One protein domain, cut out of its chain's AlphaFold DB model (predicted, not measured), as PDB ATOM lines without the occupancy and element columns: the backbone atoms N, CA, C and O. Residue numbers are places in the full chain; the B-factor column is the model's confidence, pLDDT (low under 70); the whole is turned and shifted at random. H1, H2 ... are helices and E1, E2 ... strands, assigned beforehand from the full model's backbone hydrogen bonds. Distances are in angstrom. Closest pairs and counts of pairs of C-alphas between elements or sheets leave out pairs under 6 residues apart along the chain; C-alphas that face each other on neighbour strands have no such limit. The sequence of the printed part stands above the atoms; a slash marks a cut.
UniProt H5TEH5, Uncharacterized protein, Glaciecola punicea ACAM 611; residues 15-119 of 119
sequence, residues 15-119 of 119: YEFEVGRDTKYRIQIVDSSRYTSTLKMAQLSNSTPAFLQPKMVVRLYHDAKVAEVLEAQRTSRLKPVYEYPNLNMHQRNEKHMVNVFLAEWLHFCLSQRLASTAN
ATOM      1  N   TYR A  15     184.127 159.865 227.766       79.00
ATOM      2  CA  TYR A  15     184.629 161.169 227.398       79.00
ATOM      3  C   TYR A  15     184.166 161.467 225.979       79.00
ATOM      4  O   TYR A  15     184.451 160.708 225.048       79.00
ATOM      5  N   GLU A  16     183.449 162.570 225.818       85.94
ATOM      6  CA  GLU A  16     183.054 163.076 224.514       85.94
ATOM      7  C   GLU A  16     183.782 164.376 224.211       85.94
ATOM      8  O   GLU A  16     183.986 165.209 225.092       85.94
ATOM      9  N   PHE A  17     184.168 164.554 222.955       81.69
ATOM     10  CA  PHE A  17     184.773 165.790 222.486       81.69
ATOM     11  C   PHE A  17     184.389 166.046 221.038       81.69
ATOM     12  O   PHE A  17     184.181 165.116 220.259       81.69
ATOM     13  N   GLU A  18     184.295 167.316 220.679       84.00
ATOM     14  CA  GLU A  18     183.986 167.750 219.323       84.00
ATOM     15  C   GLU A  18     185.271 168.128 218.590       84.00
ATOM     16  O   GLU A  18     186.236 168.616 219.181       84.00
ATOM     17  N   VAL A  19     185.297 167.852 217.291       75.94
ATOM     18  CA  VAL A  19     186.395 168.190 216.390       75.94
ATOM     19  C   VAL A  19     185.789 168.841 215.152       75.94
ATOM     20  O   VAL A  19     185.064 168.204 214.388       75.94
ATOM     21  N   GLY A  20     186.091 170.121 214.938       74.81
ATOM     22  CA  GLY A  20     185.450 170.905 213.882       74.81
ATOM     23  C   GLY A  20     184.013 171.291 214.248       74.81
ATOM     24  O   GLY A  20     183.749 171.608 215.401       74.81
ATOM     25  N   ARG A  21     183.101 171.320 213.262       72.25
ATOM     26  CA  ARG A  21     181.718 171.815 213.449       72.25
ATOM     27  C   ARG A  21     180.658 170.729 213.659       72.25
ATOM     28  O   ARG A  21     179.718 170.979 214.392       72.25
ATOM     29  N   ASP A  22     180.820 169.551 213.051       76.19
ATOM     30  CA  ASP A  22     179.768 168.510 213.016       76.19
ATOM     31  C   ASP A  22     180.268 167.102 213.374       76.19
ATOM     32  O   ASP A  22     179.556 166.111 213.197       76.19
ATOM     33  N   THR A  23     181.511 166.968 213.842       80.81
ATOM     34  CA  THR A  23     182.065 165.660 214.206       80.81
ATOM     35  C   THR A  23     182.304 165.586 215.698       80.81
ATOM     36  O   THR A  23     183.125 166.315 216.251       80.81
ATOM     37  N   LYS A  24     181.606 164.655 216.342       88.81
ATOM     38  CA  LYS A  24     181.765 164.367 217.760       88.81
ATOM     39  C   LYS A  24     182.422 163.007 217.920       88.81
ATOM     40  O   LYS A  24     182.118 162.071 217.193       88.81
ATOM     41  N   TYR A  25     183.328 162.876 218.867       88.19
ATOM     42  CA  TYR A  25     183.974 161.619 219.203       88.19
ATOM     43  C   TYR A  25     183.588 161.222 220.615       88.19
ATOM     44  O   TYR A  25     183.523 162.067 221.506       88.19
ATOM     45  N   ARG A  26     183.345 159.929 220.818       88.25
ATOM     46  CA  ARG A  26     183.087 159.327 222.125       88.25
ATOM     47  C   ARG A  26     184.135 158.263 222.397       88.25
ATOM     48  O   ARG A  26     184.351 157.375 221.574       88.25
ATOM     49  N   ILE A  27     184.748 158.337 223.568       88.44
ATOM     50  CA  ILE A  27     185.624 157.312 224.128       88.44
ATOM     51  C   ILE A  27     184.968 156.821 225.410       88.44
ATOM     52  O   ILE A  27     184.645 157.627 226.266       88.44
ATOM     53  N   GLN A  28     184.771 155.521 225.562       88.88
ATOM     54  CA  GLN A  28     184.176 154.925 226.755       88.88
ATOM     55  C   GLN A  28     185.078 153.816 227.278       88.88
ATOM     56  O   GLN A  28     185.435 152.923 226.515       88.88
ATOM     57  N   ILE A  29     185.418 153.831 228.565       88.00
ATOM     58  CA  ILE A  29     186.055 152.687 229.220       88.00
ATOM     59  C   ILE A  29     184.972 151.632 229.448       88.00
ATOM     60  O   ILE A  29     183.949 151.911 230.068       88.00
ATOM     61  N   VAL A  30     185.174 150.431 228.915       89.88
ATOM     62  CA  VAL A  30     184.221 149.314 229.047       89.88
ATOM     63  C   VAL A  30     184.723 148.197 229.945       89.88
ATOM     64  O   VAL A  30     183.922 147.399 230.414       89.88
ATOM     65  N   ASP A  31     186.031 148.137 230.171       87.81
ATOM     66  CA  ASP A  31     186.652 147.243 231.137       87.81
ATOM     67  C   ASP A  31     187.948 147.880 231.643       87.81
ATOM     68  O   ASP A  31     188.641 148.582 230.896       87.81
ATOM     69  N   SER A  32     188.273 147.648 232.909       84.56
ATOM     70  CA  SER A  32     189.494 148.152 233.523       84.56
ATOM     71  C   SER A  32     190.032 147.152 234.535       84.56
ATOM     72  O   SER A  32     189.320 146.630 235.389       84.56
ATOM     73  N   SER A  33     191.328 146.898 234.428       82.12
ATOM     74  CA  SER A  33     192.100 146.002 235.277       82.12
ATOM     75  C   SER A  33     193.401 146.696 235.673       82.12
ATOM     76  O   SER A  33     193.768 147.729 235.115       82.12
ATOM     77  N   ARG A  34     194.157 146.097 236.596       80.75
ATOM     78  CA  ARG A  34     195.398 146.683 237.129       80.75
ATOM     79  C   ARG A  34     196.406 147.126 236.055       80.75
ATOM     80  O   ARG A  34     197.102 148.115 236.260       80.75
ATOM     81  N   TYR A  35     196.505 146.391 234.947       81.88
ATOM     82  CA  TYR A  35     197.527 146.622 233.915       81.88
ATOM     83  C   TYR A  35     196.961 146.871 232.520       81.88
ATOM     84  O   TYR A  35     197.700 147.308 231.638       81.88
ATOM     85  N   THR A  36     195.660 146.652 232.323       87.12
ATOM     86  CA  THR A  36     195.014 146.922 231.040       87.12
ATOM     87  C   THR A  36     193.671 147.607 231.202       87.12
ATOM     88  O   THR A  36     192.937 147.337 232.150       87.12
ATOM     89  N   SER A  37     193.323 148.442 230.229       89.19
ATOM     90  CA  SER A  37     191.976 148.994 230.091       89.19
ATOM     91  C   SER A  37     191.464 148.754 228.681       89.19
ATOM     92  O   SER A  37     192.222 148.844 227.715       89.19
ATOM     93  N   THR A  38     190.177 148.465 228.544       90.88
ATOM     94  CA  THR A  38     189.518 148.339 227.247       90.88
ATOM     95  C   THR A  38     188.593 149.522 227.033       90.88
ATOM     96  O   THR A  38     187.757 149.848 227.872       90.88
ATOM     97  N   LEU A  39     188.753 150.159 225.880       90.88
ATOM     98  CA  LEU A  39     188.024 151.338 225.458       90.88
ATOM     99  C   LEU A  39     187.165 151.023 224.236       90.88
ATOM    100  O   LEU A  39     187.575 150.269 223.355       90.88
ATOM    101  N   LYS A  40     186.010 151.667 224.136       91.31
ATOM    102  CA  LYS A  40     185.261 151.835 222.892       91.31
ATOM    103  C   LYS A  40     185.472 153.250 222.387       91.31
ATOM    104  O   LYS A  40     185.213 154.200 223.115       91.31
ATOM    105  N   MET A  41     185.919 153.381 221.146       91.06
ATOM    106  CA  MET A  41     186.023 154.653 220.440       91.06
ATOM    107  C   MET A  41     184.998 154.686 219.315       91.06
ATOM    108  O   MET A  41     184.870 153.706 218.580       91.06
ATOM    109  N   ALA A  42     184.275 155.793 219.174       90.88
ATOM    110  CA  ALA A  42     183.310 155.990 218.102       90.88
ATOM    111  C   ALA A  42     183.300 157.439 217.607       90.88
ATOM    112  O   ALA A  42     183.438 158.376 218.395       90.88
ATOM    113  N   GLN A  43     183.101 157.612 216.304       89.44
ATOM    114  CA  GLN A  43     182.759 158.889 215.692       89.44
ATOM    115  C   GLN A  43     181.241 158.996 215.583       89.44
ATOM    116  O   GLN A  43     180.609 158.202 214.898       89.44
ATOM    117  N   LEU A  44     180.668 159.997 216.229       88.69
ATOM    118  CA  LEU A  44     179.257 160.329 216.191       88.69
ATOM    119  C   LEU A  44     179.031 161.445 215.168       88.69
ATOM    120  O   LEU A  44     179.746 162.448 215.147       88.69
ATOM    121  N   SER A  45     178.025 161.258 214.321       84.81
ATOM    122  CA  SER A  45     177.570 162.257 213.356       84.81
ATOM    123  C   SER A  45     176.051 162.196 213.253       84.81
ATOM    124  O   SER A  45     175.484 161.110 213.117       84.81
ATOM    125  N   ASN A  46     175.400 163.358 213.273       80.75
ATOM    126  CA  ASN A  46     173.949 163.461 213.108       80.75
ATOM    127  C   ASN A  46     173.507 163.180 211.664       80.75
ATOM    128  O   ASN A  46     172.364 162.794 211.437       80.75
ATOM    129  N   SER A  47     174.407 163.347 210.691       84.12
ATOM    130  CA  SER A  47     174.133 163.128 209.266       84.12
ATOM    131  C   SER A  47     174.441 161.704 208.796       84.12
ATOM    132  O   SER A  47     174.067 161.331 207.684       84.12
ATOM    133  N   THR A  48     175.088 160.885 209.632       83.00
ATOM    134  CA  THR A  48     175.529 159.532 209.270       83.00
ATOM    135  C   THR A  48     174.770 158.478 210.079       83.00
ATOM    136  O   THR A  48     174.829 158.508 211.311       83.00
ATOM    137  N   PRO A  49     174.126 157.482 209.440       85.06
ATOM    138  CA  PRO A  49     173.510 156.363 210.145       85.06
ATOM    139  C   PRO A  49     174.484 155.661 211.100       85.06
ATOM    140  O   PRO A  49     175.642 155.429 210.755       85.06
ATOM    141  N   ALA A  50     174.001 155.234 212.270       80.94
ATOM    142  CA  ALA A  50     174.836 154.641 213.325       80.94
ATOM    143  C   ALA A  50     175.665 153.422 212.874       80.94
ATOM    144  O   ALA A  50     176.718 153.136 213.438       80.94
ATOM    145  N   PHE A  51     175.219 152.691 211.848       80.44
ATOM    146  CA  PHE A  51     175.948 151.534 211.319       80.44
ATOM    147  C   PHE A  51     177.110 151.893 210.378       80.44
ATOM    148  O   PHE A  51     177.923 151.016 210.095       80.44
ATOM    149  N   LEU A  52     177.170 153.135 209.887       82.62
ATOM    150  CA  LEU A  52     178.261 153.665 209.055       82.62
ATOM    151  C   LEU A  52     179.260 154.494 209.864       82.62
ATOM    152  O   LEU A  52     180.327 154.836 209.363       82.62
ATOM    153  N   GLN A  53     178.928 154.812 211.111       87.06
ATOM    154  CA  GLN A  53     179.790 155.564 212.010       87.06
ATOM    155  C   GLN A  53     181.043 154.743 212.384       87.06
ATOM    156  O   GLN A  53     180.904 153.614 212.863       87.06
ATOM    157  N   PRO A  54     182.268 155.265 212.158       88.19
ATOM    158  CA  PRO A  54     183.523 154.672 212.626       88.19
ATOM    159  C   PRO A  54     183.472 154.270 214.098       88.19
ATOM    160  O   PRO A  54     183.223 155.115 214.954       88.19
ATOM    161  N   LYS A  55     183.734 152.994 214.404       91.44
ATOM    162  CA  LYS A  55     183.878 152.511 215.784       91.44
ATOM    163  C   LYS A  55     184.931 151.420 215.919       91.44
ATOM    164  O   LYS A  55     185.084 150.579 215.029       91.44
ATOM    165  N   MET A  56     185.625 151.421 217.051       92.88
ATOM    166  CA  MET A  56     186.687 150.473 217.377       92.88
ATOM    167  C   MET A  56     186.669 150.124 218.865       92.88
ATOM    168  O   MET A  56     186.360 150.968 219.707       92.88
ATOM    169  N   VAL A  57     187.037 148.887 219.188       92.25
ATOM    170  CA  VAL A  57     187.343 148.449 220.554       92.25
ATOM    171  C   VAL A  57     188.856 148.349 220.673       92.25
ATOM    172  O   VAL A  57     189.494 147.653 219.886       92.25
ATOM    173  N   VAL A  58     189.433 149.039 221.647       91.69
ATOM    174  CA  VAL A  58     190.879 149.198 221.810       91.69
ATOM    175  C   VAL A  58     191.281 148.708 223.192       91.69
ATOM    176  O   VAL A  58     190.646 149.069 224.178       91.69
ATOM    177  N   ARG A  59     192.347 147.916 223.294       91.19
ATOM    178  CA  ARG A  59     192.985 147.591 224.572       91.19
ATOM    179  C   ARG A  59     194.237 148.431 224.756       91.19
ATOM    180  O   ARG A  59     195.076 148.505 223.865       91.19
ATOM    181  N   LEU A  60     194.344 149.050 225.923       89.31
ATOM    182  CA  LEU A  60     195.510 149.783 226.382       89.31
ATOM    183  C   LEU A  60     196.288 148.920 227.372       89.31
ATOM    184  O   LEU A  60     195.705 148.435 228.339       89.31
ATOM    185  N   TYR A  61     197.593 148.789 227.151       89.06
ATOM    186  CA  TYR A  61     198.550 148.185 228.077       89.06
ATOM    187  C   TYR A  61     199.296 149.304 228.801       89.06
ATOM    188  O   TYR A  61     199.972 150.126 228.173       89.06
ATOM    189  N   HIS A  62     199.126 149.390 230.119       81.44
ATOM    190  CA  HIS A  62     199.613 150.526 230.909       81.44
ATOM    191  C   HIS A  62     201.125 150.480 231.153       81.44
ATOM    192  O   HIS A  62     201.778 151.522 231.195       81.44
ATOM    193  N   ASP A  63     201.675 149.277 231.271       81.69
ATOM    194  CA  ASP A  63     203.091 148.985 231.477       81.69
ATOM    195  C   ASP A  63     203.920 149.220 230.207       81.69
ATOM    196  O   ASP A  63     204.876 149.997 230.219       81.69
ATOM    197  N   ALA A  64     203.508 148.623 229.088       82.19
ATOM    198  CA  ALA A  64     204.179 148.752 227.800       82.19
ATOM    199  C   ALA A  64     203.870 150.085 227.096       82.19
ATOM    200  O   ALA A  64     204.546 150.446 226.135       82.19
ATOM    201  N   LYS A  65     202.855 150.832 227.562       83.00
ATOM    202  CA  LYS A  65     202.330 152.054 226.921       83.00
ATOM    203  C   LYS A  65     201.895 151.823 225.468       83.00
ATOM    204  O   LYS A  65     202.020 152.712 224.628       83.00
ATOM    205  N   VAL A  66     201.361 150.637 225.189       86.75
ATOM    206  CA  VAL A  66     200.909 150.202 223.860       86.75
ATOM    207  C   VAL A  66     199.384 150.186 223.802       86.75
ATOM    208  O   VAL A  66     198.711 149.979 224.811       86.75
ATOM    209  N   ALA A  67     198.841 150.392 222.603       89.19
ATOM    210  CA  ALA A  67     197.436 150.181 222.297       89.19
ATOM    211  C   ALA A  67     197.296 149.148 221.174       89.19
ATOM    212  O   ALA A  67     198.085 149.145 220.229       89.19
ATOM    213  N   GLU A  68     196.276 148.302 221.250       89.56
ATOM    214  CA  GLU A  68     195.902 147.402 220.162       89.56
ATOM    215  C   GLU A  68     194.406 147.466 219.881       89.56
ATOM    216  O   GLU A  68     193.590 147.640 220.788       89.56
ATOM    217  N   VAL A  69     194.026 147.265 218.624       90.62
ATOM    218  CA  VAL A  69     192.618 147.207 218.237       90.62
ATOM    219  C   VAL A  69     192.112 145.782 218.371       90.62
ATOM    220  O   VAL A  69     192.550 144.897 217.642       90.62
ATOM    221  N   LEU A  70     191.174 145.545 219.279       87.94
ATOM    222  CA  LEU A  70     190.521 144.246 219.439       87.94
ATOM    223  C   LEU A  70     189.466 144.011 218.351       87.94
ATOM    224  O   LEU A  70     189.374 142.913 217.798       87.94
ATOM    225  N   GLU A  71     188.698 145.051 218.024       88.50
ATOM    226  CA  GLU A  71     187.587 144.992 217.070       88.50
ATOM    227  C   GLU A  71     187.478 146.302 216.289       88.50
ATOM    228  O   GLU A  71     187.666 147.383 216.851       88.50
ATOM    229  N   ALA A  72     187.126 146.211 215.008       85.50
ATOM    230  CA  ALA A  72     186.832 147.366 214.166       85.50
ATOM    231  C   ALA A  72     185.497 147.148 213.449       85.50
ATOM    232  O   ALA A  72     185.292 146.143 212.767       85.50
ATOM    233  N   GLN A  73     184.577 148.099 213.599       82.38
ATOM    234  CA  GLN A  73     183.247 148.065 212.993       82.38
ATOM    235  C   GLN A  73     182.424 146.798 213.286       82.38
ATOM    236  O   GLN A  73     181.889 146.658 214.386       82.38
ATOM    237  N   ARG A  74     182.248 145.918 212.288       70.19
ATOM    238  CA  ARG A  74     181.523 144.637 212.391       70.19
ATOM    239  C   ARG A  74     182.466 143.434 212.474       70.19
ATOM    240  O   ARG A  74     182.000 142.311 212.635       70.19
ATOM    241  N   THR A  75     183.773 143.659 212.382       66.38
ATOM    242  CA  THR A  75     184.777 142.602 212.437       66.38
ATOM    243  C   THR A  75     185.255 142.455 213.875       66.38
ATOM    244  O   THR A  75     186.163 143.157 214.327       66.38
ATOM    245  N   SER A  76     184.625 141.531 214.608       59.53
ATOM    246  CA  SER A  76     185.199 141.014 215.853       59.53
ATOM    247  C   SER A  76     186.231 139.937 215.500       59.53
ATOM    248  O   SER A  76     185.960 139.098 214.640       59.53
ATOM    249  N   ARG A  77     187.396 139.941 216.166       62.91
ATOM    250  CA  ARG A  77     188.503 138.971 215.987       62.91
ATOM    251  C   ARG A  77     189.334 139.151 214.706       62.91
ATOM    252  O   ARG A  77     189.465 138.235 213.895       62.91
ATOM    253  N   LEU A  78     189.980 140.310 214.582       60.56
ATOM    254  CA  LEU A  78     191.050 140.535 213.601       60.56
ATOM    255  C   LEU A  78     192.233 139.592 213.880       60.56
ATOM    256  O   LEU A  78     192.854 139.680 214.944       60.56
ATOM    257  N   LYS A  79     192.556 138.696 212.939       60.41
ATOM    258  CA  LYS A  79     193.747 137.841 213.054       60.41
ATOM    259  C   LYS A  79     195.013 138.639 212.712       60.41
ATOM    260  O   LYS A  79     194.968 139.458 211.797       60.41
ATOM    261  N   PRO A  80     196.148 138.391 213.397       57.75
ATOM    262  CA  PRO A  80     197.412 139.075 213.111       57.75
ATOM    263  C   PRO A  80     197.883 138.909 211.664       57.75
ATOM    264  O   PRO A  80     198.368 139.866 211.069       57.75
ATOM    265  N   VAL A  81     197.713 137.702 211.113       59.94
ATOM    266  CA  VAL A  81     198.037 137.344 209.731       59.94
ATOM    267  C   VAL A  81     196.970 136.379 209.218       59.94
ATOM    268  O   VAL A  81     196.575 135.453 209.931       59.94
ATOM    269  N   TYR A  82     196.510 136.589 207.986       65.81
ATOM    270  CA  TYR A  82     195.674 135.630 207.262       65.81
ATOM    271  C   TYR A  82     196.520 134.903 206.215       65.81
ATOM    272  O   TYR A  82     197.256 135.540 205.458       65.81
ATOM    273  N   GLU A  83     196.408 133.575 206.149       64.62
ATOM    274  CA  GLU A  83     196.942 132.811 205.018       64.62
ATOM    275  C   GLU A  83     196.234 133.246 203.726       64.62
ATOM    276  O   GLU A  83     195.075 133.673 203.746       64.62
ATOM    277  N   TYR A  84     196.949 133.207 202.601       60.19
ATOM    278  CA  TYR A  84     196.408 133.653 201.319       60.19
ATOM    279  C   TYR A  84     196.729 132.649 200.211       60.19
ATOM    280  O   TYR A  84     197.895 132.250 200.121       60.19
ATOM    281  N   PRO A  85     195.755 132.318 199.341       74.38
ATOM    282  CA  PRO A  85     194.384 132.854 199.288       74.38
ATOM    283  C   PRO A  85     193.488 132.324 200.419       74.38
ATOM    284  O   PRO A  85     193.573 131.157 200.781       74.38
ATOM    285  N   ASN A  86     192.625 133.177 200.981       75.06
ATOM    286  CA  ASN A  86     191.587 132.748 201.925       75.06
ATOM    287  C   ASN A  86     190.191 132.980 201.336       75.06
ATOM    288  O   ASN A  86     189.979 133.933 200.592       75.06
ATOM    289  N   LEU A  87     189.240 132.113 201.704       73.56
ATOM    290  CA  LEU A  87     187.864 132.097 201.179       73.56
ATOM    291  C   LEU A  87     187.099 133.412 201.403       73.56
ATOM    292  O   LEU A  87     186.163 133.707 200.669       73.56
ATOM    293  N   ASN A  88     187.517 134.204 202.391       73.75
ATOM    294  CA  ASN A  88     186.892 135.475 202.753       73.75
ATOM    295  C   ASN A  88     187.630 136.695 202.166       73.75
ATOM    296  O   ASN A  88     187.256 137.825 202.466       73.75
ATOM    297  N   MET A  89     188.679 136.482 201.357       73.12
ATOM    298  CA  MET A  89     189.508 137.525 200.735       73.12
ATOM    299  C   MET A  89     190.090 138.565 201.718       73.12
ATOM    300  O   MET A  89     190.312 139.720 201.356       73.12
ATOM    301  N   HIS A  90     190.381 138.166 202.961       69.69
ATOM    302  CA  HIS A  90     191.079 139.012 203.933       69.69
ATOM    303  C   HIS A  90     192.484 139.366 203.453       69.69
ATOM    304  O   HIS A  90     193.216 138.513 202.936       69.69
ATOM    305  N   GLN A  91     192.883 140.612 203.698       67.75
ATOM    306  CA  GLN A  91     194.239 141.082 203.437       67.75
ATOM    307  C   GLN A  91     195.210 140.483 204.463       67.75
ATOM    308  O   GLN A  91     194.903 140.382 205.651       67.75
ATOM    309  N   ARG A  92     196.417 140.106 204.022       66.06
ATOM    310  CA  ARG A  92     197.420 139.439 204.879       66.06
ATOM    311  C   ARG A  92     197.769 140.228 206.147       66.06
ATOM    312  O   ARG A  92     198.079 139.618 207.161       66.06
ATOM    313  N   ASN A  93     197.723 141.557 206.085       76.69
ATOM    314  CA  ASN A  93     198.173 142.494 207.119       76.69
ATOM    315  C   ASN A  93     197.030 143.335 207.726       76.69
ATOM    316  O   ASN A  93     197.284 144.410 208.269       76.69
ATOM    317  N   GLU A  94     195.783 142.864 207.655       77.12
ATOM    318  CA  GLU A  94     194.592 143.614 208.083       77.12
ATOM    319  C   GLU A  94     194.698 144.139 209.529       77.12
ATOM    320  O   GLU A  94     194.466 145.319 209.784       77.12
ATOM    321  N   LYS A  95     195.165 143.315 210.479       81.69
ATOM    322  CA  LYS A  95     195.393 143.745 211.873       81.69
ATOM    323  C   LYS A  95     196.403 144.892 211.983       81.69
ATOM    324  O   LYS A  95     196.205 145.801 212.786       81.69
ATOM    325  N   HIS A  96     197.477 144.856 211.194       81.81
ATOM    326  CA  HIS A  96     198.471 145.927 211.185       81.81
ATOM    327  C   HIS A  96     197.863 147.225 210.650       81.81
ATOM    328  O   HIS A  96     197.980 148.254 211.308       81.81
ATOM    329  N   MET A  97     197.146 147.165 209.523       83.94
ATOM    330  CA  MET A  97     196.466 148.334 208.951       83.94
ATOM    331  C   MET A  97     195.478 148.963 209.936       83.94
ATOM    332  O   MET A  97     195.436 150.180 210.080       83.94
ATOM    333  N   VAL A  98     194.725 148.143 210.667       87.25
ATOM    334  CA  VAL A  98     193.764 148.632 211.659       87.25
ATOM    335  C   VAL A  98     194.465 149.293 212.858       87.25
ATOM    336  O   VAL A  98     193.997 150.315 213.357       87.25
ATOM    337  N   ASN A  99     195.607 148.766 213.306       88.19
ATOM    338  CA  ASN A  99     196.412 149.417 214.346       88.19
ATOM    339  C   ASN A  99     197.036 150.739 213.857       88.19
ATOM    340  O   ASN A  99     197.088 151.699 214.623       88.19
ATOM    341  N   VAL A 100     197.477 150.810 212.595       87.06
ATOM    342  CA  VAL A 100     197.957 152.060 211.973       87.06
ATOM    343  C   VAL A 100     196.831 153.089 211.918       87.06
ATOM    344  O   VAL A 100     197.018 154.218 212.362       87.06
ATOM    345  N   PHE A 101     195.636 152.679 211.491       87.94
ATOM    346  CA  PHE A 101     194.460 153.546 211.473       87.94
ATOM    347  C   PHE A 101     194.127 154.103 212.865       87.94
ATOM    348  O   PHE A 101     193.859 155.294 213.001       87.94
ATOM    349  N   LEU A 102     194.195 153.282 213.922       88.81
ATOM    350  CA  LEU A 102     194.027 153.772 215.296       88.81
ATOM    351  C   LEU A 102     195.056 154.859 215.644       88.81
ATOM    352  O   LEU A 102     194.700 155.858 216.267       88.81
ATOM    353  N   ALA A 103     196.324 154.667 215.272       85.62
ATOM    354  CA  ALA A 103     197.377 155.638 215.553       85.62
ATOM    355  C   ALA A 103     197.117 156.977 214.847       85.62
ATOM    356  O   ALA A 103     197.199 158.028 215.486       85.62
ATOM    357  N   GLU A 104     196.742 156.943 213.567       86.94
ATOM    358  CA  GLU A 104     196.371 158.135 212.795       86.94
ATOM    359  C   GLU A 104     195.140 158.828 213.381       86.94
ATOM    360  O   GLU A 104     195.135 160.048 213.559       86.94
ATOM    361  N   TRP A 105     194.120 158.056 213.763       86.38
ATOM    362  CA  TRP A 105     192.903 158.593 214.360       86.38
ATOM    363  C   TRP A 105     193.191 159.286 215.700       86.38
ATOM    364  O   TRP A 105     192.764 160.419 215.922       86.38
ATOM    365  N   LEU A 106     193.985 158.665 216.576       82.75
ATOM    366  CA  LEU A 106     194.405 159.284 217.836       82.75
ATOM    367  C   LEU A 106     195.246 160.544 217.609       82.75
ATOM    368  O   LEU A 106     195.059 161.537 218.315       82.75
ATOM    369  N   HIS A 107     196.153 160.521 216.631       83.94
ATOM    370  CA  HIS A 107     196.967 161.682 216.280       83.94
ATOM    371  C   HIS A 107     196.098 162.855 215.811       83.94
ATOM    372  O   HIS A 107     196.271 163.974 216.293       83.94
ATOM    373  N   PHE A 108     195.109 162.583 214.954       82.69
ATOM    374  CA  PHE A 108     194.120 163.564 214.511       82.69
ATOM    375  C   PHE A 108     193.313 164.146 215.680       82.69
ATOM    376  O   PHE A 108     193.170 165.360 215.797       82.69
ATOM    377  N   CYS A 109     192.817 163.310 216.596       77.44
ATOM    378  CA  CYS A 109     192.069 163.800 217.757       77.44
ATOM    379  C   CYS A 109     192.924 164.697 218.669       77.44
ATOM    380  O   CYS A 109     192.439 165.708 219.179       77.44
ATOM    381  N   LEU A 110     194.198 164.348 218.877       77.00
ATOM    382  CA  LEU A 110     195.118 165.128 219.709       77.00
ATOM    383  C   LEU A 110     195.494 166.470 219.070       77.00
ATOM    384  O   LEU A 110     195.518 167.477 219.778       77.00
ATOM    385  N   SER A 111     195.763 166.502 217.762       80.31
ATOM    386  CA  SER A 111     196.117 167.742 217.059       80.31
ATOM    387  C   SER A 111     194.962 168.744 217.070       80.31
ATOM    388  O   SER A 111     195.165 169.923 217.360       80.31
ATOM    389  N   GLN A 112     193.738 168.262 216.863       74.75
ATOM    390  CA  GLN A 112     192.541 169.100 216.847       74.75
ATOM    391  C   GLN A 112     192.173 169.622 218.237       74.75
ATOM    392  O   GLN A 112     191.797 170.785 218.384       74.75
ATOM    393  N   ARG A 113     192.357 168.804 219.281       68.19
ATOM    394  CA  ARG A 113     192.185 169.259 220.666       68.19
ATOM    395  C   ARG A 113     193.148 170.399 221.002       68.19
ATOM    396  O   ARG A 113     192.716 171.394 221.575       68.19
ATOM    397  N   LEU A 114     194.426 170.277 220.638       67.62
ATOM    398  CA  LEU A 114     195.417 171.329 220.894       67.62
ATOM    399  C   LEU A 114     195.067 172.635 220.171       67.62
ATOM    400  O   LEU A 114     195.162 173.702 220.778       67.62
ATOM    401  N   ALA A 115     194.603 172.547 218.923       61.41
ATOM    402  CA  ALA A 115     194.129 173.706 218.170       61.41
ATOM    403  C   ALA A 115     192.910 174.373 218.834       61.41
ATOM    404  O   ALA A 115     192.842 175.595 218.893       61.41
ATOM    405  N   SER A 116     191.980 173.587 219.390       59.59
ATOM    406  CA  SER A 116     190.810 174.124 220.100       59.59
ATOM    407  C   SER A 116     191.144 174.810 221.430       59.59
ATOM    408  O   SER A 116     190.423 175.709 221.834       59.59
ATOM    409  N   THR A 117     192.232 174.417 222.102       58.47
ATOM    410  CA  THR A 117     192.672 175.029 223.372       58.47
ATOM    411  C   THR A 117     193.556 176.268 223.202       58.47
ATOM    412  O   THR A 117     193.878 176.911 224.195       58.47
ATOM    413  N   ALA A 118     194.009 176.560 221.979       55.75
ATOM    414  CA  ALA A 118     194.894 177.689 221.675       55.75
ATOM    415  C   ALA A 118     194.148 178.953 221.194       55.75
ATOM    416  O   ALA A 118     194.793 179.979 220.986       55.75
ATOM    417  N   ASN A 119     192.824 178.869 221.034       41.09
ATOM    418  CA  ASN A 119     191.909 179.989 220.789       41.09
ATOM    419  C   ASN A 119     191.103 180.295 222.052       41.09
ATOM    420  O   ASN A 119     190.696 181.467 222.197       41.09
TER     421      ASN A 119
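What this domain is: This is residues 15 to 119 of the 119 residues of an uncharacterized protein of Glaciecola punicea ACAM 611 (UniProt H5TEH5). A strongly twisted sheet of five antiparallel strands, a meander in which each strand is the antiparallel neighbour of the one before, has one long helix, H1, crossing one of its faces, while no named helix covers the other face. H1 and the loop of residues 73 to 93 before it make the long axis. The printed part has 105 residues, with five named strands and one named helix in the order E1, E2, E3, E4, E5, H1, and the sheet has its strands in that same order; the class is mixed, helices and strands. It is only just compact, close to loose, with a radius of gyration of the C-alphas of 15.5 A and spans of 51 by 37 by 22 A.

How they stand to each other: E1, residues 15 to 19, is an edge strand and forms a hairpin with E2, residues 23 to 32, at 157 degrees; N 17 and O 25 are 2.9 A apart, within hydrogen-bond range. E2 forms a hairpin with E3, residues 36 to 44, with N 28 and O 40 at 2.8 A. E3 forms a hairpin with E4, residues 55 to 61, with N 39 and O 58 at 2.8 A. E4 forms a hairpin with the other edge strand, E5, residues 66 to 72, with N 59 and O 68 at 2.8 A. E1 and E5 are apart. From edge to edge the strands' lines turn by 82 degrees. H1, residues 94 to 117, is on the sheet at a height of 7.0 A, making two layers, helices on one face of a sheet. It lies over E5 and only just over E4, on which 3 of its C-alphas fall, and it runs across the strands, at 69 degrees to E5 on the local plane. The closest C-alphas of E5 and H1 are those of Val 69 and Asn 99, 5.9 A apart; those of E1 and H1 are Val 19 and Gln 112, 6.2 A apart. In H1 every O i to N i+4 pair is within hydrogen-bond range.

Where its parts are: E1 begins at C-alpha 15, (184.629, 161.169, 227.398). E2 measures 27.1 A from first to last C-alpha, E3 25.5 A, E4 19.6 A, E5 17.3 A and E1 13.2 A. H1 measures 35.0 A, from C-alpha 94 at (194.592, 143.614, 208.083) to C-alpha 117 at (192.672, 175.029, 223.372).

The domain as a whole: The C-alphas farthest apart are those of Leu 87 and Asn 119, 51.9 A. The printed part has no cut and ends at the chain's last residue. The link from E5 to H1 is long, 21 residues, and in it residues 75 to 76 pair antiparallel with residues 71 to 72 of E5. The mean pLDDT of the printed part is 79.9; residues 75 to 84, 90 to 92 and 113 to 119 are under 70.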